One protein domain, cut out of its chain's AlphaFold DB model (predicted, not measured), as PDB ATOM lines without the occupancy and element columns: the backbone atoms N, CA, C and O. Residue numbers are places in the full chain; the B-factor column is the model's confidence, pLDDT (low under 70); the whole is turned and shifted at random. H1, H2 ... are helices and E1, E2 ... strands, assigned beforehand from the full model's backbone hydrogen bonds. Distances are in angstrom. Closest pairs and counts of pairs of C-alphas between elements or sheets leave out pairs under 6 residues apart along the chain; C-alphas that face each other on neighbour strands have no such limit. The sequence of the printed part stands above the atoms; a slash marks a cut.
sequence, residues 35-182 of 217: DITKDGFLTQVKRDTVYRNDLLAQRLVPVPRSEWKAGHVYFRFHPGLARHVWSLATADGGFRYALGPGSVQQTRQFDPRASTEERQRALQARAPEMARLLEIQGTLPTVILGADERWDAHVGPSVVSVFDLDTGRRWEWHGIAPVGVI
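AT A GLANCE: This is residues 35 to 182 of the 217 residues of an uncharacterized protein of Planctomycetaceae bacterium (UniProt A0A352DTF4). A strongly twisted five-stranded sheet, E2 E1 E3 E4 E5, joins two small three-stranded sheets in one compact body, with E6 and the short helix H1 near its middle. E9, an edge strand of the sheet E9 E10 E11, comes near the ends of E5 and E6, while H2 and H3 make a V at one end of the longest axis. The printed part has 148 residues with 11 named strands and three named helices, in the order E1 to E6, H1 to H3, E7 to E11. Each sheet is antiparallel and the class is mixed, helices and strands. The radius of gyration of the C-alphas is 15.1 A and the spans are 43 by 37 by 29 A.

HOW THE PARTS SIT: E1, residues 51 to 54, and E2, residues 59 to 62, form a hairpin, with N 52 and O 61 within hydrogen-bond range at 2.8 A. E1 is also the antiparallel neighbour of E3, residues 73 to 78, with N 51 and O 75 at 2.8 A. E3, E4, residues 83 to 89, and E5, residues 95 to 99, are a meander, each strand the antiparallel neighbour of the one before; N 76 and O 85 are 3.0 A apart, N 96 and O 88 2.8 A. H1, residues 107 to 110, follows E6, residues 104 to 106, and is on the five-stranded sheet at a height of 5.1 A, over none of its strands; its closest C-alphas to E3 are those of Phe 110 and Val 73, 5.5 A apart. H2, residues 116 to 126, and H3, residues 128 to 137, touch at a steep tilt of 50 degrees, opposite ways, with Gln 124 and Ala 131 closest at 5.3 A between C-alphas. Every O i to N i+4 pair is within hydrogen-bond range in H2 and H3; H1 is too short for one. E7, residues 142 to 145, is antiparallel to E6, N 105 and O 143 at 2.9 A, and forms a hairpin with E8, residues 151 to 154, N 144 and O 152 at 2.9 A. E9, residues 161 to 164, E10, residues 169 to 174, and E11, residues 177 to 180, are a second meander, with N 162 and O 171 at 2.8 A and N 179 and O 172 at 2.8 A. The closest C-alphas of E5 and E9 are those of Leu 99 and Asp 164, 5.1 A apart; those of E6 and E9 are Val 104 and Ser 161, 4.9 A.

IN THESE COORDINATES: E1 begins at C-alpha 51, (39.513, -86.686, 70.172). E4 is 17.2 A from first to last C-alpha, E10 16.1 A, H2 15.4 A and H3 14.3 A. E11 ends at C-alpha 180, (36.269, -107.131, 52.376).

THE WHOLE: The C-alphas of Ala 82 and Ile 136, the two farthest apart, are 43.3 A from each other. The printed part has no cut, and no link is long. Residues 35 to 50 hold no named element. The mean pLDDT of the printed part is 83.7; residues under 70 include 127 to 139 and 155 to 158.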
ATOM      1  N   ASP A  35      34.772 -87.007  80.142       89.75
ATOM      2  CA  ASP A  35      34.556 -88.310  80.770       89.75
ATOM      3  C   ASP A  35      33.512 -89.112  79.983       89.75
ATOM      4  O   ASP A  35      32.349 -88.710  79.903       89.75
ATOM      5  N   ILE A  36      33.935 -90.232  79.389       87.19
ATOM      6  CA  ILE A  36      33.064 -91.053  78.544       87.19
ATOM      7  C   ILE A  36      32.098 -91.893  79.378       87.19
ATOM      8  O   ILE A  36      31.073 -92.313  78.852       87.19
ATOM      9  N   THR A  37      32.381 -92.118  80.669       85.62
ATOM     10  CA  THR A  37      31.547 -92.951  81.555       85.62
ATOM     11  C   THR A  37      30.230 -92.278  81.926       85.62
ATOM     12  O   THR A  37      29.259 -92.955  82.263       85.62
ATOM     13  N   LYS A  38      30.164 -90.949  81.802       86.25
ATOM     14  CA  LYS A  38      28.953 -90.173  82.060       86.25
ATOM     15  C   LYS A  38      27.963 -90.303  80.911       86.25
ATOM     16  O   LYS A  38      28.328 -90.233  79.734       86.25
ATOM     17  N   ASP A  39      26.692 -90.429  81.264       83.81
ATOM     18  CA  ASP A  39      25.617 -90.412  80.283       83.81
ATOM     19  C   ASP A  39      25.571 -89.058  79.567       83.81
ATOM     20  O   ASP A  39      25.784 -87.996  80.156       83.81
ATOM     21  N   GLY A  40      25.334 -89.100  78.255       84.50
ATOM     22  CA  GLY A  40      25.266 -87.895  77.432       84.50
ATOM     23  C   GLY A  40      26.617 -87.241  77.121       84.50
ATOM     24  O   GLY A  40      26.619 -86.101  76.658       84.50
ATOM     25  N   PHE A  41      27.757 -87.925  77.299       88.12
ATOM     26  CA  PHE A  41      29.084 -87.391  76.932       88.12
ATOM     27  C   PHE A  41      29.150 -86.879  75.476       88.12
ATOM     28  O   PHE A  41      29.846 -85.908  75.183       88.12
ATOM     29  N   LEU A  42      28.361 -87.474  74.574       86.56
ATOM     30  CA  LEU A  42      28.224 -87.068  73.169       86.56
ATOM     31  C   LEU A  42      27.697 -85.635  72.981       86.56
ATOM     32  O   LEU A  42      27.873 -85.052  71.920       86.56
ATOM     33  N   THR A  43      27.059 -85.042  73.989       88.75
ATOM     34  CA  THR A  43      26.607 -83.640  73.927       88.75
ATOM     35  C   THR A  43      27.740 -82.641  74.162       88.75
ATOM     36  O   THR A  43      27.620 -81.475  73.799       88.75
ATOM     37  N   GLN A  44      28.848 -83.094  74.753       89.75
ATOM     38  CA  GLN A  44      29.998 -82.254  75.092       89.75
ATOM     39  C   GLN A  44      31.041 -82.216  73.968       89.75
ATOM     40  O   GLN A  44      31.924 -81.355  73.976       89.75
ATOM     41  N   VAL A  45      30.963 -83.138  72.998       93.06
ATOM     42  CA  VAL A  45      31.922 -83.179  71.892       93.06
ATOM     43  C   VAL A  45      31.640 -82.081  70.876       93.06
ATOM     44  O   VAL A  45      30.520 -81.871  70.412       93.06
ATOM     45  N   LYS A  46      32.697 -81.366  70.501       94.00
ATOM     46  CA  LYS A  46      32.638 -80.273  69.536       94.00
ATOM     47  C   LYS A  46      32.806 -80.811  68.123       94.00
ATOM     48  O   LYS A  46      33.571 -81.744  67.879       94.00
ATOM     49  N   ARG A  47      32.083 -80.211  67.177       94.06
ATOM     50  CA  ARG A  47      32.033 -80.642  65.770       94.06
ATOM     51  C   ARG A  47      33.377 -80.513  65.045       94.06
ATOM     52  O   ARG A  47      33.691 -81.329  64.191       94.06
ATOM     53  N   ASP A  48      34.148 -79.490  65.373       93.38
ATOM     54  CA  ASP A  48      35.439 -79.143  64.769       93.38
ATOM     55  C   ASP A  48      36.638 -79.813  65.460       93.38
ATOM     56  O   ASP A  48      37.780 -79.632  65.044       93.38
ATOM     57  N   THR A  49      36.386 -80.596  66.511       94.88
ATOM     58  CA  THR A  49      37.426 -81.184  67.353       94.88
ATOM     59  C   THR A  49      37.537 -82.687  67.113       94.88
ATOM     60  O   THR A  49      36.539 -83.401  66.998       94.88
ATOM     61  N   VAL A  50      38.779 -83.170  67.060       95.81
ATOM     62  CA  VAL A  50      39.110 -84.596  67.023       95.81
ATOM     63  C   VAL A  50      39.645 -85.013  68.381       95.81
ATOM     64  O   VAL A  50      40.467 -84.315  68.975       95.81
ATOM     65  N   TYR A  51      39.183 -86.163  68.858       95.88
ATOM     66  CA  TYR A  51      39.513 -86.686  70.172       95.88
ATOM     67  C   TYR A  51      40.221 -88.038  70.068       95.88
ATOM     68  O   TYR A  51      39.871 -88.883  69.246       95.88
ATOM     69  N   ARG A  52      41.200 -88.261  70.941       94.50
ATOM     70  CA  ARG A  52      41.765 -89.577  71.266       94.50
ATOM     71  C   ARG A  52      40.953 -90.195  72.398       94.50
ATOM     72  O   ARG A  52      40.521 -89.472  73.292       94.50
ATOM     73  N   ASN A  53      40.808 -91.519  72.398       92.62
ATOM     74  CA  ASN A  53      40.300 -92.233  73.568       92.62
ATOM     75  C   ASN A  53      41.451 -92.613  74.498       92.62
ATOM     76  O   ASN A  53      42.306 -93.412  74.120       92.62
ATOM     77  N   ASP A  54      41.444 -92.097  75.719       88.25
ATOM     78  CA  ASP A  54      42.198 -92.712  76.799       88.25
ATOM     79  C   ASP A  54      41.379 -93.880  77.356       88.25
ATOM     80  O   ASP A  54      40.487 -93.706  78.191       88.25
ATOM     81  N   LEU A  55      41.686 -95.089  76.877       84.00
ATOM     82  CA  LEU A  55      41.004 -96.313  77.300       84.00
ATOM     83  C   LEU A  55      41.138 -96.571  78.809       84.00
ATOM     84  O   LEU A  55      40.244 -97.178  79.405       84.00
ATOM     85  N   LEU A  56      42.231 -96.131  79.442       80.44
ATOM     86  CA  LEU A  56      42.449 -96.345  80.870       80.44
ATOM     87  C   LEU A  56      41.640 -95.339  81.682       80.44
ATOM     88  O   LEU A  56      40.796 -95.743  82.486       80.44
ATOM     89  N   ALA A  57      41.825 -94.048  81.409       82.75
ATOM     90  CA  ALA A  57      41.117 -92.983  82.112       82.75
ATOM     91  C   ALA A  57      39.630 -92.887  81.733       82.75
ATOM     92  O   ALA A  57      38.883 -92.211  82.435       82.75
ATOM     93  N   GLN A  58      39.200 -93.570  80.663       86.19
ATOM     94  CA  GLN A  58      37.848 -93.501  80.095       86.19
ATOM     95  C   GLN A  58      37.471 -92.056  79.755       86.19
ATOM     96  O   GLN A  58      36.444 -91.523  80.174       86.19
ATOM     97  N   ARG A  59      38.359 -91.389  79.011       91.00
ATOM     98  CA  ARG A  59      38.204 -89.982  78.635       91.00
ATOM     99  C   ARG A  59      38.490 -89.760  77.161       91.00
ATOM    100  O   ARG A  59      39.436 -90.311  76.607       91.00
ATOM    101  N   LEU A  60      37.712 -88.877  76.549       92.81
ATOM    102  CA  LEU A  60      38.011 -88.306  75.245       92.81
ATOM    103  C   LEU A  60      38.897 -87.085  75.431       92.81
ATOM    104  O   LEU A  60      38.482 -86.110  76.050       92.81
ATOM    105  N   VAL A  61      40.097 -87.126  74.874       93.69
ATOM    106  CA  VAL A  61      41.083 -86.051  74.992       93.69
ATOM    107  C   VAL A  61      41.200 -85.344  73.642       93.69
ATOM    108  O   VAL A  61      41.471 -86.031  72.657       93.69
ATOM    109  N   PRO A  62      40.994 -84.018  73.547       94.62
ATOM    110  CA  PRO A  62      41.214 -83.271  72.310       94.62
ATOM    111  C   PRO A  62      42.656 -83.422  71.818       94.62
ATOM    112  O   PRO A  62      43.595 -83.310  72.607       94.62
ATOM    113  N   VAL A  63      42.843 -83.660  70.517       92.94
ATOM    114  CA  VAL A  63      44.176 -83.839  69.926       92.94
ATOM    115  C   VAL A  63      44.355 -82.943  68.698       92.94
ATOM    116  O   VAL A  63      43.583 -83.065  67.738       92.94
ATOM    117  N   PRO A  64      45.383 -82.071  68.674       92.50
ATOM    118  CA  PRO A  64      45.682 -81.257  67.503       92.50
ATOM    119  C   PRO A  64      46.158 -82.127  66.336       92.50
ATOM    120  O   PRO A  64      46.744 -83.194  66.521       92.50
ATOM    121  N   ARG A  65      45.956 -81.643  65.106       90.06
ATOM    122  CA  ARG A  65      46.294 -82.381  63.874       90.06
ATOM    123  C   ARG A  65      47.756 -82.836  63.799       90.06
ATOM    124  O   ARG A  65      48.029 -83.888  63.236       90.06
ATOM    125  N   SER A  66      48.683 -82.073  64.377       90.69
ATOM    126  CA  SER A  66      50.116 -82.398  64.428       90.69
ATOM    127  C   SER A  66      50.442 -83.660  65.233       90.69
ATOM    128  O   SER A  66      51.502 -84.242  65.041       90.69
ATOM    129  N   GLU A  67      49.548 -84.088  66.125       90.94
ATOM    130  CA  GLU A  67      49.718 -85.277  66.967       90.94
ATOM    131  C   GLU A  67      48.983 -86.510  66.417       90.94
ATOM    132  O   GLU A  67      48.953 -87.562  67.062       90.94
ATOM    133  N   TRP A  68      48.358 -86.404  65.241       92.56
ATOM    134  CA  TRP A  68      47.638 -87.526  64.652       92.56
ATOM    135  C   TRP A  68      48.610 -88.576  64.119       92.56
ATOM    136  O   TRP A  68      49.528 -88.276  63.358       92.56
ATOM    137  N   LYS A  69      48.376 -89.834  64.493       93.06
ATOM    138  CA  LYS A  69      49.193 -90.974  64.084       93.06
ATOM    139  C   LYS A  69      48.414 -91.836  63.103       93.06
ATOM    140  O   LYS A  69      47.297 -92.264  63.389       93.06
ATOM    141  N   ALA A  70      49.010 -92.136  61.954       92.88
ATOM    142  CA  ALA A  70      48.401 -93.039  60.984       92.88
ATOM    143  C   ALA A  70      48.090 -94.409  61.623       92.88
ATOM    144  O   ALA A  70      48.833 -94.902  62.475       92.88
ATOM    145  N   GLY A  71      46.967 -95.014  61.233       90.44
ATOM    146  CA  GLY A  71      46.512 -96.308  61.748       90.44
ATOM    147  C   GLY A  71      45.913 -96.279  63.159       90.44
ATOM    148  O   GLY A  71      45.512 -97.337  63.649       90.44
ATOM    149  N   HIS A  72      45.835 -95.107  63.796       94.56
ATOM    150  CA  HIS A  72      45.227 -94.941  65.114       94.56
ATOM    151  C   HIS A  72      43.755 -94.541  65.028       94.56
ATOM    152  O   HIS A  72      43.313 -93.941  64.047       94.56
ATOM    153  N   VAL A  73      43.004 -94.899  66.065       96.19
ATOM    154  CA  VAL A  73      41.569 -94.655  66.195       96.19
ATOM    155  C   VAL A  73      41.337 -93.313  66.883       96.19
ATOM    156  O   VAL A  73      41.846 -93.062  67.975       96.19
ATOM    157  N   TYR A  74      40.512 -92.477  66.263       96.88
ATOM    158  CA  TYR A  74      40.092 -91.183  66.788       96.88
ATOM    159  C   TYR A  74      38.576 -91.037  66.726       96.88
ATOM    160  O   TYR A  74      37.917 -91.616  65.862       96.88
ATOM    161  N   PHE A  75      38.027 -90.225  67.622       96.75
ATOM    162  CA  PHE A  75      36.633 -89.816  67.613       96.75
ATOM    163  C   PHE A  75      36.509 -88.444  66.959       96.75
ATOM    164  O   PHE A  75      37.145 -87.481  67.391       96.75
ATOM    165  N   ARG A  76      35.714 -88.341  65.896       96.06
ATOM    166  CA  ARG A  76      35.580 -87.102  65.121       96.06
ATOM    167  C   ARG A  76      34.199 -86.966  64.509       96.06
ATOM    168  O   ARG A  76      33.521 -87.962  64.265       96.06
ATOM    169  N   PHE A  77      33.810 -85.739  64.186       96.62
ATOM    170  CA  PHE A  77      32.573 -85.502  63.457       96.62
ATOM    171  C   PHE A  77      32.655 -86.032  62.020       96.62
ATOM    172  O   PHE A  77      33.591 -85.715  61.286       96.62
ATOM    173  N   HIS A  78      31.663 -86.818  61.608       95.06
ATOM    174  CA  HIS A  78      31.510 -87.293  60.240       95.06
ATOM    175  C   HIS A  78      30.425 -86.488  59.512       95.06
ATOM    176  O   HIS A  78      29.248 -86.601  59.868       95.06
ATOM    177  N   PRO A  79      30.769 -85.688  58.484       93.19
ATOM    178  CA  PRO A  79      29.797 -84.828  57.815       93.19
ATOM    179  C   PRO A  79      28.723 -85.611  57.057       93.19
ATOM    180  O   PRO A  79      27.568 -85.199  57.090       93.19
ATOM    181  N   GLY A  80      29.067 -86.751  56.446       90.88
ATOM    182  CA  GLY A  80      28.108 -87.569  55.691       90.88
ATOM    183  C   GLY A  80      27.015 -88.200  56.559       90.88
ATOM    184  O   GLY A  80      25.889 -88.355  56.107       90.88
ATOM    185  N   LEU A  81      27.325 -88.504  57.825       89.50
ATOM    186  CA  LEU A  81      26.380 -89.093  58.786       89.50
ATOM    187  C   LEU A  81      25.828 -88.067  59.789       89.50
ATOM    188  O   LEU A  81      25.058 -88.432  60.672       89.50
ATOM    189  N   ALA A  82      26.255 -86.804  59.683       93.75
ATOM    190  CA  ALA A  82      25.914 -85.705  60.585       93.75
ATOM    191  C   ALA A  82      26.072 -86.021  62.092       93.75
ATOM    192  O   ALA A  82      25.333 -85.491  62.921       93.75
ATOM    193  N   ARG A  83      27.044 -86.865  62.460       92.75
ATOM    194  CA  ARG A  83      27.304 -87.282  63.849       92.75
ATOM    195  C   ARG A  83      28.781 -87.550  64.099       92.75
ATOM    196  O   ARG A  83      29.535 -87.772  63.151       92.75
ATOM    197  N   HIS A  84      29.201 -87.568  65.361       95.06
ATOM    198  CA  HIS A  84      30.525 -88.079  65.717       95.06
ATOM    199  C   HIS A  84      30.582 -89.593  65.571       95.06
ATOM    200  O   HIS A  84      29.623 -90.293  65.885       95.06
ATOM    201  N   VAL A  85      31.708 -90.079  65.061       96.00
ATOM    202  CA  VAL A  85      31.993 -91.501  64.878       96.00
ATOM    203  C   VAL A  85      33.463 -91.766  65.176       96.00
ATOM    204  O   VAL A  85      34.314 -90.868  65.106       96.00
ATOM    205  N   TRP A  86      33.763 -93.026  65.450       97.31
ATOM    206  CA  TRP A  86      35.126 -93.525  65.519       97.31
ATOM    207  C   TRP A  86      35.688 -93.743  64.115       97.31
ATOM    208  O   TRP A  86      34.991 -94.224  63.227       97.31
ATOM    209  N   SER A  87      36.952 -93.398  63.896       96.88
ATOM    210  CA  SER A  87      37.602 -93.500  62.587       96.88
ATOM    211  C   SER A  87      39.088 -93.779  62.704       96.88
ATOM    212  O   SER A  87      39.725 -93.376  63.673       96.88
ATOM    213  N   LEU A  88      39.653 -94.435  61.691       95.00
ATOM    214  CA  LEU A  88      41.094 -94.655  61.602       95.00
ATOM    215  C   LEU A  88      41.752 -93.487  60.870       95.00
ATOM    216  O   LEU A  88      41.340 -93.143  59.765       95.00
ATOM    217  N   ALA A  89      42.787 -92.890  61.454       94.81
ATOM    218  CA  ALA A  89      43.584 -91.871  60.780       94.81
ATOM    219  C   ALA A  89      44.418 -92.490  59.649       94.81
ATOM    220  O   ALA A  89      44.991 -93.577  59.786       94.81
ATOM    221  N   THR A  90      44.501 -91.789  58.527       92.94
ATOM    222  CA  THR A  90      45.293 -92.187  57.358       92.94
ATOM    223  C   THR A  90      46.603 -91.399  57.289       92.94
ATOM    224  O   THR A  90      46.767 -90.370  57.942       92.94
ATOM    225  N   ALA A  91      47.578 -91.905  56.528       89.12
ATOM    226  CA  ALA A  91      48.912 -91.299  56.436       89.12
ATOM    227  C   ALA A  91      48.922 -89.921  55.742       89.12
ATOM    228  O   ALA A  91      49.805 -89.113  55.998       89.12
ATOM    229  N   ASP A  92      47.921 -89.634  54.913       89.94
ATOM    230  CA  ASP A  92      47.669 -88.333  54.273       89.94
ATOM    231  C   ASP A  92      46.984 -87.315  55.216       89.94
ATOM    232  O   ASP A  92      46.620 -86.211  54.811       89.94
ATOM    233  N   GLY A  93      46.788 -87.672  56.491       86.00
ATOM    234  CA  GLY A  93      46.110 -86.833  57.478       86.00
ATOM    235  C   GLY A  93      44.589 -86.787  57.303       86.00
ATOM    236  O   GLY A  93      43.935 -85.880  57.829       86.00
ATOM    237  N   GLY A  94      44.019 -87.718  56.542       92.62
ATOM    238  CA  GLY A  94      42.585 -87.957  56.472       92.62
ATOM    239  C   GLY A  94      42.093 -88.954  57.526       92.62
ATOM    240  O   GLY A  94      42.782 -89.301  58.490       92.62
ATOM    241  N   PHE A  95      40.873 -89.436  57.304       94.81
ATOM    242  CA  PHE A  95      40.284 -90.528  58.066       94.81
ATOM    243  C   PHE A  95      39.643 -91.534  57.124       94.81
ATOM    244  O   PHE A  95      38.978 -91.154  56.164       94.81
ATOM    245  N   ARG A  96      39.775 -92.814  57.459       92.19
ATOM    246  CA  ARG A  96      39.094 -93.924  56.796       92.19
ATOM    247  C   ARG A  96      38.104 -94.581  57.746       92.19
ATOM    248  O   ARG A  96      38.399 -94.752  58.932       92.19
ATOM    249  N   TYR A  97      36.992 -95.004  57.153       93.06
ATOM    250  CA  TYR A  97      35.851 -95.654  57.791       93.06
ATOM    251  C   TYR A  97      35.140 -94.804  58.843       93.06
ATOM    252  O   TYR A  97      35.759 -94.090  59.634       93.06
ATOM    253  N   ALA A  98      33.827 -94.947  58.907       93.88
ATOM    254  CA  ALA A  98      33.036 -94.581  60.066       93.88
ATOM    255  C   ALA A  98      32.775 -95.868  60.858       93.88
ATOM    256  O   ALA A  98      31.867 -96.621  60.533       93.88
ATOM    257  N   LEU A  99      33.609 -96.173  61.854       94.06
ATOM    258  CA  LEU A  99      33.514 -97.411  62.627       94.06
ATOM    259  C   LEU A  99      32.188 -97.439  63.386       94.06
ATOM    260  O   LEU A  99      31.877 -96.530  64.153       94.06
ATOM    261  N   GLY A 100      31.428 -98.503  63.166       90.00
ATOM    262  CA  GLY A 100      30.175 -98.776  63.845       90.00
ATOM    263  C   GLY A 100      30.295 -99.864  64.910       90.00
ATOM    264  O   GLY A 100      31.320-100.557  64.987       90.00
ATOM    265  N   PRO A 101      29.227-100.043  65.707       89.25
ATOM    266  CA  PRO A 101      29.151-101.076  66.732       89.25
ATOM    267  C   PRO A 101      29.537-102.461  66.201       89.25
ATOM    268  O   PRO A 101      29.191-102.832  65.080       89.25
ATOM    269  N   GLY A 102      30.268-103.219  67.012       86.06
ATOM    270  CA  GLY A 102      30.835-104.520  66.660       86.06
ATOM    271  C   GLY A 102      32.204-104.461  65.977       86.06
ATOM    272  O   GLY A 102      32.813-105.509  65.772       86.06
ATOM    273  N   SER A 103      32.719-103.269  65.646       90.25
ATOM    274  CA  SER A 103      34.104-103.117  65.178       90.25
ATOM    275  C   SER A 103      35.089-103.530  66.275       90.25
ATOM    276  O   SER A 103      34.921-103.150  67.431       90.25
ATOM    277  N   VAL A 104      36.138-104.268  65.911       90.94
ATOM    278  CA  VAL A 104      37.174-104.750  66.836       90.94
ATOM    279  C   VAL A 104      38.516-104.137  66.473       90.94
ATOM    280  O   VAL A 104      38.955-104.248  65.330       90.94
ATOM    281  N   GLN A 105      39.193-103.521  67.437       91.50
ATOM    282  CA  GLN A 105      40.494-102.879  67.242       91.50
ATOM    283  C   GLN A 105      41.487-103.341  68.310       91.50
ATOM    284  O   GLN A 105      41.115-103.775  69.399       91.50
ATOM    285  N   GLN A 106      42.778-103.252  68.009       87.62
ATOM    286  CA  GLN A 106      43.830-103.497  68.989       87.62
ATOM    287  C   GLN A 106      44.016-102.263  69.869       87.62
ATOM    288  O   GLN A 106      44.066-101.136  69.381       87.62
ATOM    289  N   THR A 107      44.240-102.483  71.160       85.00
ATOM    290  CA  THR A 107      44.526-101.415  72.138       85.00
ATOM    291  C   THR A 107      45.676-100.488  71.726       85.00
ATOM    292  O   THR A 107      45.618 -99.290  71.987       85.00
ATOM    293  N   ARG A 108      46.696-100.993  71.012       83.88
ATOM    294  CA  ARG A 108      47.805-100.165  70.495       83.88
ATOM    295  C   ARG A 108      47.359 -99.064  69.527       83.88
ATOM    296  O   ARG A 108      48.051 -98.065  69.406       83.88
ATOM    297  N   GLN A 109      46.220 -99.234  68.855       89.25
ATOM    298  CA  GLN A 109      45.690 -98.248  67.912       89.25
ATOM    299  C   GLN A 109      45.077 -97.032  68.625       89.25
ATOM    300  O   GLN A 109      44.705 -96.075  67.959       89.25
ATOM    301  N   PHE A 110      44.985 -97.028  69.957       88.19
ATOM    302  CA  PHE A 110      44.444 -95.911  70.741       88.19
ATOM    303  C   PHE A 110      45.525 -95.005  71.347       88.19
ATOM    304  O   PHE A 110      45.210 -94.149  72.166       88.19
ATOM    305  N   ASP A 111      46.789 -95.168  70.935       80.25
ATOM    306  CA  ASP A 111      47.935 -94.381  71.414       80.25
ATOM    307  C   ASP A 111      48.004 -94.321  72.951       80.25
ATOM    308  O   ASP A 111      47.867 -93.244  73.544       80.25
ATOM    309  N   PRO A 112      48.153 -95.473  73.631       72.12
ATOM    310  CA  PRO A 112      48.188 -95.473  75.079       72.12
ATOM    311  C   PRO A 112      49.432 -94.722  75.567       72.12
ATOM    312  O   PRO A 112      50.557 -95.166  75.343       72.12
ATOM    313  N   ARG A 113      49.222 -93.594  76.255       74.50
ATOM    314  CA  ARG A 113      50.307 -92.792  76.847       74.50
ATOM    315  C   ARG A 113      50.838 -93.354  78.164       74.50
ATOM    316  O   ARG A 113      51.937 -93.001  78.570       74.50
ATOM    317  N   ALA A 114      50.077 -94.234  78.808       68.75
ATOM    318  CA  ALA A 114      50.495 -94.901  80.032       68.75
ATOM    319  C   ALA A 114      51.666 -95.864  79.782       68.75
ATOM    320  O   ALA A 114      51.741 -96.537  78.743       68.75
ATOM    321  N   SER A 115      52.548 -95.975  80.773       70.94
ATOM    322  CA  SER A 115      53.639 -96.946  80.764       70.94
ATOM    323  C   SER A 115      53.111 -98.382  80.635       70.94
ATOM    324  O   SER A 115      51.926 -98.676  80.824       70.94
ATOM    325  N   THR A 116      53.978 -99.326  80.263       68.31
ATOM    326  CA  THR A 116      53.594-100.748  80.175       68.31
ATOM    327  C   THR A 116      53.097-101.290  81.517       68.31
ATOM    328  O   THR A 116      52.096-102.002  81.544       68.31
ATOM    329  N   GLU A 117      53.728-100.894  82.625       72.25
ATOM    330  CA  GLU A 117      53.343-101.326  83.973       72.25
ATOM    331  C   GLU A 117      51.978-100.775  84.398       72.25
ATOM    332  O   GLU A 117      51.131-101.529  84.879       72.25
ATOM    333  N   GLU A 118      51.719 -99.483  84.171       74.06
ATOM    334  CA  GLU A 118      50.418 -98.867  84.469       74.06
ATOM    335  C   GLU A 118      49.295 -99.505  83.652       74.06
ATOM    336  O   GLU A 118      48.221 -99.792  84.182       74.06
ATOM    337  N   ARG A 119      49.558 -99.795  82.371       69.62
ATOM    338  CA  ARG A 119      48.622-100.519  81.505       69.62
ATOM    339  C   ARG A 119      48.313-101.909  82.035       69.62
ATOM    340  O   ARG A 119      47.144-102.284  82.068       69.62
ATOM    341  N   GLN A 120      49.331-102.665  82.438       71.00
ATOM    342  CA  GLN A 120      49.135-104.019  82.947       71.00
ATOM    343  C   GLN A 120      48.357-104.003  84.261       71.00
ATOM    344  O   GLN A 120      47.403-104.763  84.408       71.00
ATOM    345  N   ARG A 121      48.674-103.074  85.168       76.31
ATOM    346  CA  ARG A 121      47.958-102.913  86.439       76.31
ATOM    347  C   ARG A 121      46.492-102.513  86.222       76.31
ATOM    348  O   ARG A 121      45.597-103.086  86.840       76.31
ATOM    349  N   ALA A 122      46.224-101.580  85.307       71.69
ATOM    350  CA  ALA A 122      44.862-101.161  84.976       71.69
ATOM    351  C   ALA A 122      44.063-102.263  84.261       71.69
ATOM    352  O   ALA A 122      42.869-102.430  84.517       71.69
ATOM    353  N   LEU A 123      44.717-103.044  83.396       70.25
ATOM    354  CA  LEU A 123      44.100-104.194  82.750       70.25
ATOM    355  C   LEU A 123      43.768-105.297  83.761       70.25
ATOM    356  O   LEU A 123      42.653-105.807  83.733       70.25
ATOM    357  N   GLN A 124      44.685-105.620  84.678       74.25
ATOM    358  CA  GLN A 124      44.452-106.583  85.761       74.25
ATOM    359  C   GLN A 124      43.272-106.165  86.648       74.25
ATOM    360  O   GLN A 124      42.451-107.005  87.002       74.25
ATOM    361  N   ALA A 125      43.145-104.873  86.963       74.81
ATOM    362  CA  ALA A 125      42.044-104.368  87.779       74.81
ATOM    363  C   ALA A 125      40.675-104.462  87.080       74.81
ATOM    364  O   ALA A 125      39.668-104.734  87.730       74.81
ATOM    365  N   ARG A 126      40.621-104.218  85.764       71.06
ATOM    366  CA  ARG A 126      39.359-104.148  85.005       71.06
ATOM    367  C   ARG A 126      38.925-105.463  84.381       71.06
ATOM    368  O   ARG A 126      37.736-105.738  84.288       71.06
ATOM    369  N   ALA A 127      39.887-106.234  83.900       67.50
ATOM    370  CA  ALA A 127      39.667-107.465  83.165       67.50
ATOM    371  C   ALA A 127      40.728-108.495  83.593       67.50
ATOM    372  O   ALA A 127      41.613-108.834  82.802       67.50
ATOM    373  N   PRO A 128      40.662-108.997  84.843       69.50
ATOM    374  CA  PRO A 128      41.678-109.897  85.397       69.50
ATOM    375  C   PRO A 128      41.849-111.169  84.558       69.50
ATOM    376  O   PRO A 128      42.971-111.596  84.299       69.50
ATOM    377  N   GLU A 129      40.746-111.721  84.043       66.56
ATOM    378  CA  GLU A 129      40.772-112.880  83.143       66.56
ATOM    379  C   GLU A 129      41.490-112.577  81.819       66.56
ATOM    380  O   GLU A 129      42.242-113.404  81.310       66.56
ATOM    381  N   MET A 130      41.338-111.362  81.285       65.06
ATOM    382  CA  MET A 130      42.062-110.934  80.088       65.06
ATOM    383  C   MET A 130      43.555-110.809  80.364       65.06
ATOM    384  O   MET A 130      44.360-111.317  79.592       65.06
ATOM    385  N   ALA A 131      43.929-110.154  81.466       66.00
ATOM    386  CA  ALA A 131      45.327-110.009  81.852       66.00
ATOM    387  C   ALA A 131      46.010-111.382  81.964       66.00
ATOM    388  O   ALA A 131      47.084-111.581  81.402       66.00
ATOM    389  N   ARG A 132      45.321-112.354  82.573       66.19
ATOM    390  CA  ARG A 132      45.785-113.741  82.673       66.19
ATOM    391  C   ARG A 132      45.933-114.421  81.307       66.19
ATOM    392  O   ARG A 132      46.931-115.093  81.064       66.19
ATOM    393  N   LEU A 133      44.966-114.257  80.402       62.22
ATOM    394  CA  LEU A 133      45.027-114.852  79.061       62.22
ATOM    395  C   LEU A 133      46.153-114.260  78.203       62.22
ATOM    396  O   LEU A 133      46.783-114.997  77.447       62.22
ATOM    397  N   LEU A 134      46.446-112.965  78.334       65.25
ATOM    398  CA  LEU A 134      47.545-112.316  77.610       65.25
ATOM    399  C   LEU A 134      48.915-112.779  78.107       65.25
ATOM    400  O   LEU A 134      49.807-112.987  77.289       65.25
ATOM    401  N   GLU A 135      49.072-112.982  79.418       65.12
ATOM    402  CA  GLU A 135      50.296-113.550  80.000       65.12
ATOM    403  C   GLU A 135      50.567-114.971  79.480       65.12
ATOM    404  O   GLU A 135      51.719-115.342  79.274       65.12
ATOM    405  N   ILE A 136      49.513-115.750  79.209       58.06
ATOM    406  CA  ILE A 136      49.628-117.127  78.706       58.06
ATOM    407  C   ILE A 136      49.823-117.175  77.182       58.06
ATOM    408  O   ILE A 136      50.602-117.987  76.689       58.06
ATOM    409  N   GLN A 137      49.092-116.356  76.421       57.97
ATOM    410  CA  GLN A 137      48.988-116.491  74.959       57.97
ATOM    411  C   GLN A 137      49.812-115.466  74.170       57.97
ATOM    412  O   GLN A 137      49.986-115.638  72.965       57.97
ATOM    413  N   GLY A 138      50.296-114.390  74.798       60.38
ATOM    414  CA  GLY A 138      51.061-113.331  74.126       60.38
ATOM    415  C   GLY A 138      50.279-112.541  73.062       60.38
ATOM    416  O   GLY A 138      50.863-111.740  72.332       60.38
ATOM    417  N   THR A 139      48.965-112.758  72.946       65.06
ATOM    418  CA  THR A 139      48.088-112.042  72.010       65.06
ATOM    419  C   THR A 139      48.006-110.565  72.402       65.06
ATOM    420  O   THR A 139      48.115-110.230  73.574       65.06
ATOM    421  N   LEU A 140      47.817-109.645  71.453       70.75
ATOM    422  CA  LEU A 140      47.579-108.237  71.793       70.75
ATOM    423  C   LEU A 140      46.136-108.048  72.289       70.75
ATOM    424  O   LEU A 140      45.221-108.543  71.628       70.75
ATOM    425  N   PRO A 141      45.898-107.290  73.376       75.50
ATOM    426  CA  PRO A 141      44.546-107.051  73.853       75.50
ATOM    427  C   PRO A 141      43.732-106.288  72.810       75.50
ATOM    428  O   PRO A 141      44.165-105.244  72.298       75.50
ATOM    429  N   THR A 142      42.541-106.806  72.525       85.31
ATOM    430  CA  THR A 142      41.556-106.196  71.633       85.31
ATOM    431  C   THR A 142      40.420-105.557  72.414       85.31
ATOM    432  O   THR A 142      40.055-106.005  73.502       85.31
ATOM    433  N   VAL A 143      39.839-104.525  71.819       87.25
ATOM    434  CA  VAL A 143      38.625-103.866  72.287       87.25
ATOM    435  C   VAL A 143      37.552-103.935  71.209       87.25
ATOM    436  O   VAL A 143      37.869-103.949  70.017       87.25
ATOM    437  N   ILE A 144      36.294-103.980  71.627       89.50
ATOM    438  CA  ILE A 144      35.124-103.983  70.750       89.50
ATOM    439  C   ILE A 144      34.311-102.709  70.973       89.50
ATOM    440  O   ILE A 144      34.160-102.258  72.105       89.50
ATOM    441  N   LEU A 145      33.816-102.123  69.884       89.88
ATOM    442  CA  LEU A 145      32.941-100.957  69.933       89.88
ATOM    443  C   LEU A 145      31.512-101.400  70.267       89.88
ATOM    444  O   LEU A 145      30.893-102.137  69.496       89.88
ATOM    445  N   GLY A 146      30.997-100.956  71.407       86.81
ATOM    446  CA  GLY A 146      29.625-101.168  71.848       86.81
ATOM    447  C   GLY A 146      28.603-100.343  71.060       86.81
ATOM    448  O   GLY A 146      28.935 -99.453  70.276       86.81
ATOM    449  N   ALA A 147      27.319-100.646  71.267       84.25
ATOM    450  CA  ALA A 147      26.209 -99.872  70.697       84.25
ATOM    451  C   ALA A 147      26.027 -98.494  71.363       84.25
ATOM    452  O   ALA A 147      25.337 -97.635  70.822       84.25
ATOM    453  N   ASP A 148      26.648 -98.294  72.521       81.12
ATOM    454  CA  ASP A 148      26.704 -97.060  73.304       81.12
ATOM    455  C   ASP A 148      27.880 -96.146  72.907       81.12
ATOM    456  O   ASP A 148      28.162 -95.164  73.592       81.12
ATOM    457  N   GLU A 149      28.556 -96.458  71.795       84.75
ATOM    458  CA  GLU A 149      29.720 -95.737  71.264       84.75
ATOM    459  C   GLU A 149      30.974 -95.820  72.164       84.75
ATOM    460  O   GLU A 149      31.918 -95.041  71.983       84.75
ATOM    461  N   ARG A 150      31.022 -96.775  73.108       88.75
ATOM    462  CA  ARG A 150      32.172 -97.014  73.996       88.75
ATOM    463  C   ARG A 150      32.990 -98.230  73.570       88.75
ATOM    464  O   ARG A 150      32.515 -99.115  72.866       88.75
ATOM    465  N   TRP A 151      34.258 -98.246  73.973       88.69
ATOM    466  CA  TRP A 151      35.179 -99.346  73.690       88.69
ATOM    467  C   TRP A 151      35.374-100.200  74.933       88.69
ATOM    468  O   TRP A 151      35.936 -99.725  75.922       88.69
ATOM    469  N   ASP A 152      34.990-101.467  74.838       84.75
ATOM    470  CA  ASP A 152      35.100-102.432  75.927       84.75
ATOM    471  C   ASP A 152      36.154-103.492  75.637       84.75
ATOM    472  O   ASP A 152      36.444-103.823  74.485       84.75
ATOM    473  N   ALA A 153      36.730-104.053  76.700       81.94
ATOM    474  CA  ALA A 153      37.668-105.159  76.587       81.94
ATOM    475  C   ALA A 153      36.974-106.375  75.949       81.94
ATOM    476  O   ALA A 153      35.941-106.838  76.427       81.94
ATOM    477  N   HIS A 154      37.552-106.909  74.874       78.50
ATOM    478  CA  HIS A 154      36.976-108.037  74.148       78.50
ATOM    479  C   HIS A 154      37.721-109.333  74.473       78.50
ATOM    480  O   HIS A 154      38.906-109.453  74.159       78.50
ATOM    481  N   VAL A 155      37.040-110.284  75.124       66.44
ATOM    482  CA  VAL A 155      37.636-111.554  75.571       66.44
ATOM    483  C   VAL A 155      37.513-112.590  74.455       66.44
ATOM    484  O   VAL A 155      36.419-113.071  74.171       66.44
ATOM    485  N   GLY A 156      38.639-112.944  73.836       63.47
ATOM    486  CA  GLY A 156      38.728-114.009  72.834       63.47
ATOM    487  C   GLY A 156      39.628-113.652  71.647       63.47
ATOM    488  O   GLY A 156      39.931-112.477  71.429       63.47
ATOM    489  N   PRO A 157      40.081-114.649  70.865       57.03
ATOM    490  CA  PRO A 157      40.819-114.396  69.638       57.03
ATOM    491  C   PRO A 157      39.875-113.766  68.612       57.03
ATOM    492  O   PRO A 157      39.060-114.453  67.999       57.03
ATOM    493  N   SER A 158      40.000-112.457  68.418       69.31
ATOM    494  CA  SER A 158      39.260-111.737  67.386       69.31
ATOM    495  C   SER A 158      40.200-111.091  66.386       69.31
ATOM    496  O   SER A 158      41.200-110.459  66.730       69.31
ATOM    497  N   VAL A 159      39.844-111.247  65.116       81.44
ATOM    498  CA  VAL A 159      40.487-110.543  64.014       81.44
ATOM    499  C   VAL A 159      40.101-109.067  64.109       81.44
ATOM    500  O   VAL A 159      38.934-108.735  64.341       81.44
ATOM    501  N   VAL A 160      41.078-108.175  63.927       87.94
ATOM    502  CA  VAL A 160      40.803-106.738  63.804       87.94
ATOM    503  C   VAL A 160      39.813-106.552  62.667       87.94
ATOM    504  O   VAL A 160      40.036-107.018  61.549       87.94
ATOM    505  N   SER A 161      38.705-105.890  62.967       90.12
ATOM    506  CA  SER A 161      37.599-105.749  62.039       90.12
ATOM    507  C   SER A 161      36.951-104.380  62.151       90.12
ATOM    508  O   SER A 161      36.933-103.744  63.205       90.12
ATOM    509  N   VAL A 162      36.427-103.914  61.027       90.25
ATOM    510  CA  VAL A 162      35.689-102.661  60.929       90.25
ATOM    511  C   VAL A 162      34.337-102.960  60.318       90.25
ATOM    512  O   VAL A 162      34.260-103.500  59.214       90.25
ATOM    513  N   PHE A 163      33.282-102.578  61.026       89.12
ATOM    514  CA  PHE A 163      31.964-102.392  60.447       89.12
ATOM    515  C   PHE A 163      31.845-100.924  60.037       89.12
ATOM    516  O   PHE A 163      31.821-100.046  60.894       89.12
ATOM    517  N   ASP A 164      31.854-100.647  58.738       87.88
ATOM    518  CA  ASP A 164      31.866 -99.283  58.218       87.88
ATOM    519  C   ASP A 164      30.440 -98.772  58.004       87.88
ATOM    520  O   ASP A 164      29.699 -99.292  57.173       87.88
ATOM    521  N   LEU A 165      30.062 -97.740  58.750       85.75
ATOM    522  CA  LEU A 165      28.736 -97.131  58.732       85.75
ATOM    523  C   LEU A 165      28.433 -96.411  57.417       85.75
ATOM    524  O   LEU A 165      27.265 -96.320  57.053       85.75
ATOM    525  N   ASP A 166      29.454 -95.918  56.710       85.31
ATOM    526  CA  ASP A 166      29.252 -95.218  55.437       85.31
ATOM    527  C   ASP A 166      28.880 -96.187  54.314       85.31
ATOM    528  O   ASP A 166      28.031 -95.887  53.476       85.31
ATOM    529  N   THR A 167      29.511 -97.364  54.292       82.06
ATOM    530  CA  THR A 167      29.325 -98.350  53.217       82.06
ATOM    531  C   THR A 167      28.443 -99.535  53.609       82.06
ATOM    532  O   THR A 167      28.045-100.310  52.738       82.06
ATOM    533  N   GLY A 168      28.165 -99.723  54.901       80.56
ATOM    534  CA  GLY A 168      27.502-100.910  55.449       80.56
ATOM    535  C   GLY A 168      28.335-102.194  55.334       80.56
ATOM    536  O   GLY A 168      27.805-103.292  55.501       80.56
ATOM    537  N   ARG A 169      29.627-102.086  54.996       81.38
ATOM    538  CA  ARG A 169      30.507-103.236  54.745       81.38
ATOM    539  C   ARG A 169      31.314-103.606  55.979       81.38
ATOM    540  O   ARG A 169      31.664-102.759  56.798       81.38
ATOM    541  N   ARG A 170      31.681-104.886  56.055       84.75
ATOM    542  CA  ARG A 170      32.638-105.403  57.035       84.75
ATOM    543  C   ARG A 170      33.992-105.648  56.381       84.75
ATOM    544  O   ARG A 170      34.078-106.281  55.330       84.75
ATOM    545  N   TRP A 171      35.035-105.177  57.045       84.50
ATOM    546  CA  TRP A 171      36.432-105.362  56.668       84.50
ATOM    547  C   TRP A 171      37.157-106.113  57.778       84.50
ATOM    548  O   TRP A 171      36.978-105.779  58.947       84.50
ATOM    549  N   GLU A 172      37.978-107.095  57.425       88.38
ATOM    550  CA  GLU A 172      38.791-107.874  58.364       88.38
ATOM    551  C   GLU A 172      40.257-107.832  57.957       88.38
ATOM    552  O   GLU A 172      40.586-107.892  56.774       88.38
ATOM    553  N   TRP A 173      41.154-107.705  58.931       83.44
ATOM    554  CA  TRP A 173      42.585-107.646  58.664       83.44
ATOM    555  C   TRP A 173      43.201-109.032  58.756       83.44
ATOM    556  O   TRP A 173      43.345-109.597  59.839       83.44
ATOM    557  N   HIS A 174      43.652-109.531  57.612       76.94
ATOM    558  CA  HIS A 174      44.486-110.720  57.525       76.94
ATOM    559  C   HIS A 174      45.902-110.265  57.161       76.94
ATOM    560  O   HIS A 174      46.198-109.924  56.016       76.94
ATOM    561  N   GLY A 175      46.776-110.173  58.166       74.62
ATOM    562  CA  GLY A 175      48.100-109.568  58.008       74.62
ATOM    563  C   GLY A 175      48.023-108.043  57.873       74.62
ATOM    564  O   GLY A 175      47.474-107.368  58.743       74.62
ATOM    565  N   ILE A 176      48.598-107.491  56.801       70.69
ATOM    566  CA  ILE A 176      48.691-106.033  56.582       70.69
ATOM    567  C   ILE A 176      47.531-105.449  55.768       70.69
ATOM    568  O   ILE A 176      47.398-104.228  55.681       70.69
ATOM    569  N   ALA A 177      46.708-106.302  55.158       70.75
ATOM    570  CA  ALA A 177      45.679-105.878  54.221       70.75
ATOM    571  C   ALA A 177      44.271-106.075  54.808       70.75
ATOM    572  O   ALA A 177      43.977-107.143  55.355       70.75
ATOM    573  N   PRO A 178      43.382-105.073  54.673       80.88
ATOM    574  CA  PRO A 178      41.964-105.268  54.915       80.88
ATOM    575  C   PRO A 178      41.355-106.078  53.765       80.88
ATOM    576  O   PRO A 178      41.450-105.697  52.598       80.88
ATOM    577  N   VAL A 179      40.681-107.170  54.097       76.69
ATOM    578  CA  VAL A 179      39.897-107.976  53.165       76.69
ATOM    579  C   VAL A 179      38.425-107.654  53.395       76.69
ATOM    580  O   VAL A 179      37.938-107.659  54.527       76.69
ATOM    581  N   GLY A 180      37.713-107.324  52.319       74.88
ATOM    582  CA  GLY A 180      36.269-107.131  52.376       74.88
ATOM    583  C   GLY A 180      35.582-108.472  52.599       74.88
ATOM    584  O   GLY A 180      35.777-109.406  51.822       74.88
ATOM    585  N   VAL A 181      34.767-108.577  53.644       72.88
ATOM    586  CA  VAL A 181      34.010-109.800  53.916       72.88
ATOM    587  C   VAL A 181      32.797-109.821  52.987       72.88
ATOM    588  O   VAL A 181      31.814-109.122  53.212       72.88
ATOM    589  N   ILE A 182      32.879-110.617  51.916       54.47
ATOM    590  CA  ILE A 182      31.885-110.670  50.822       54.47
ATOM    591  C   ILE A 182      30.510-111.157  51.317       54.47
ATOM    592  O   ILE A 182      29.474-110.739  50.807       54.47
TER     593      ILE A 182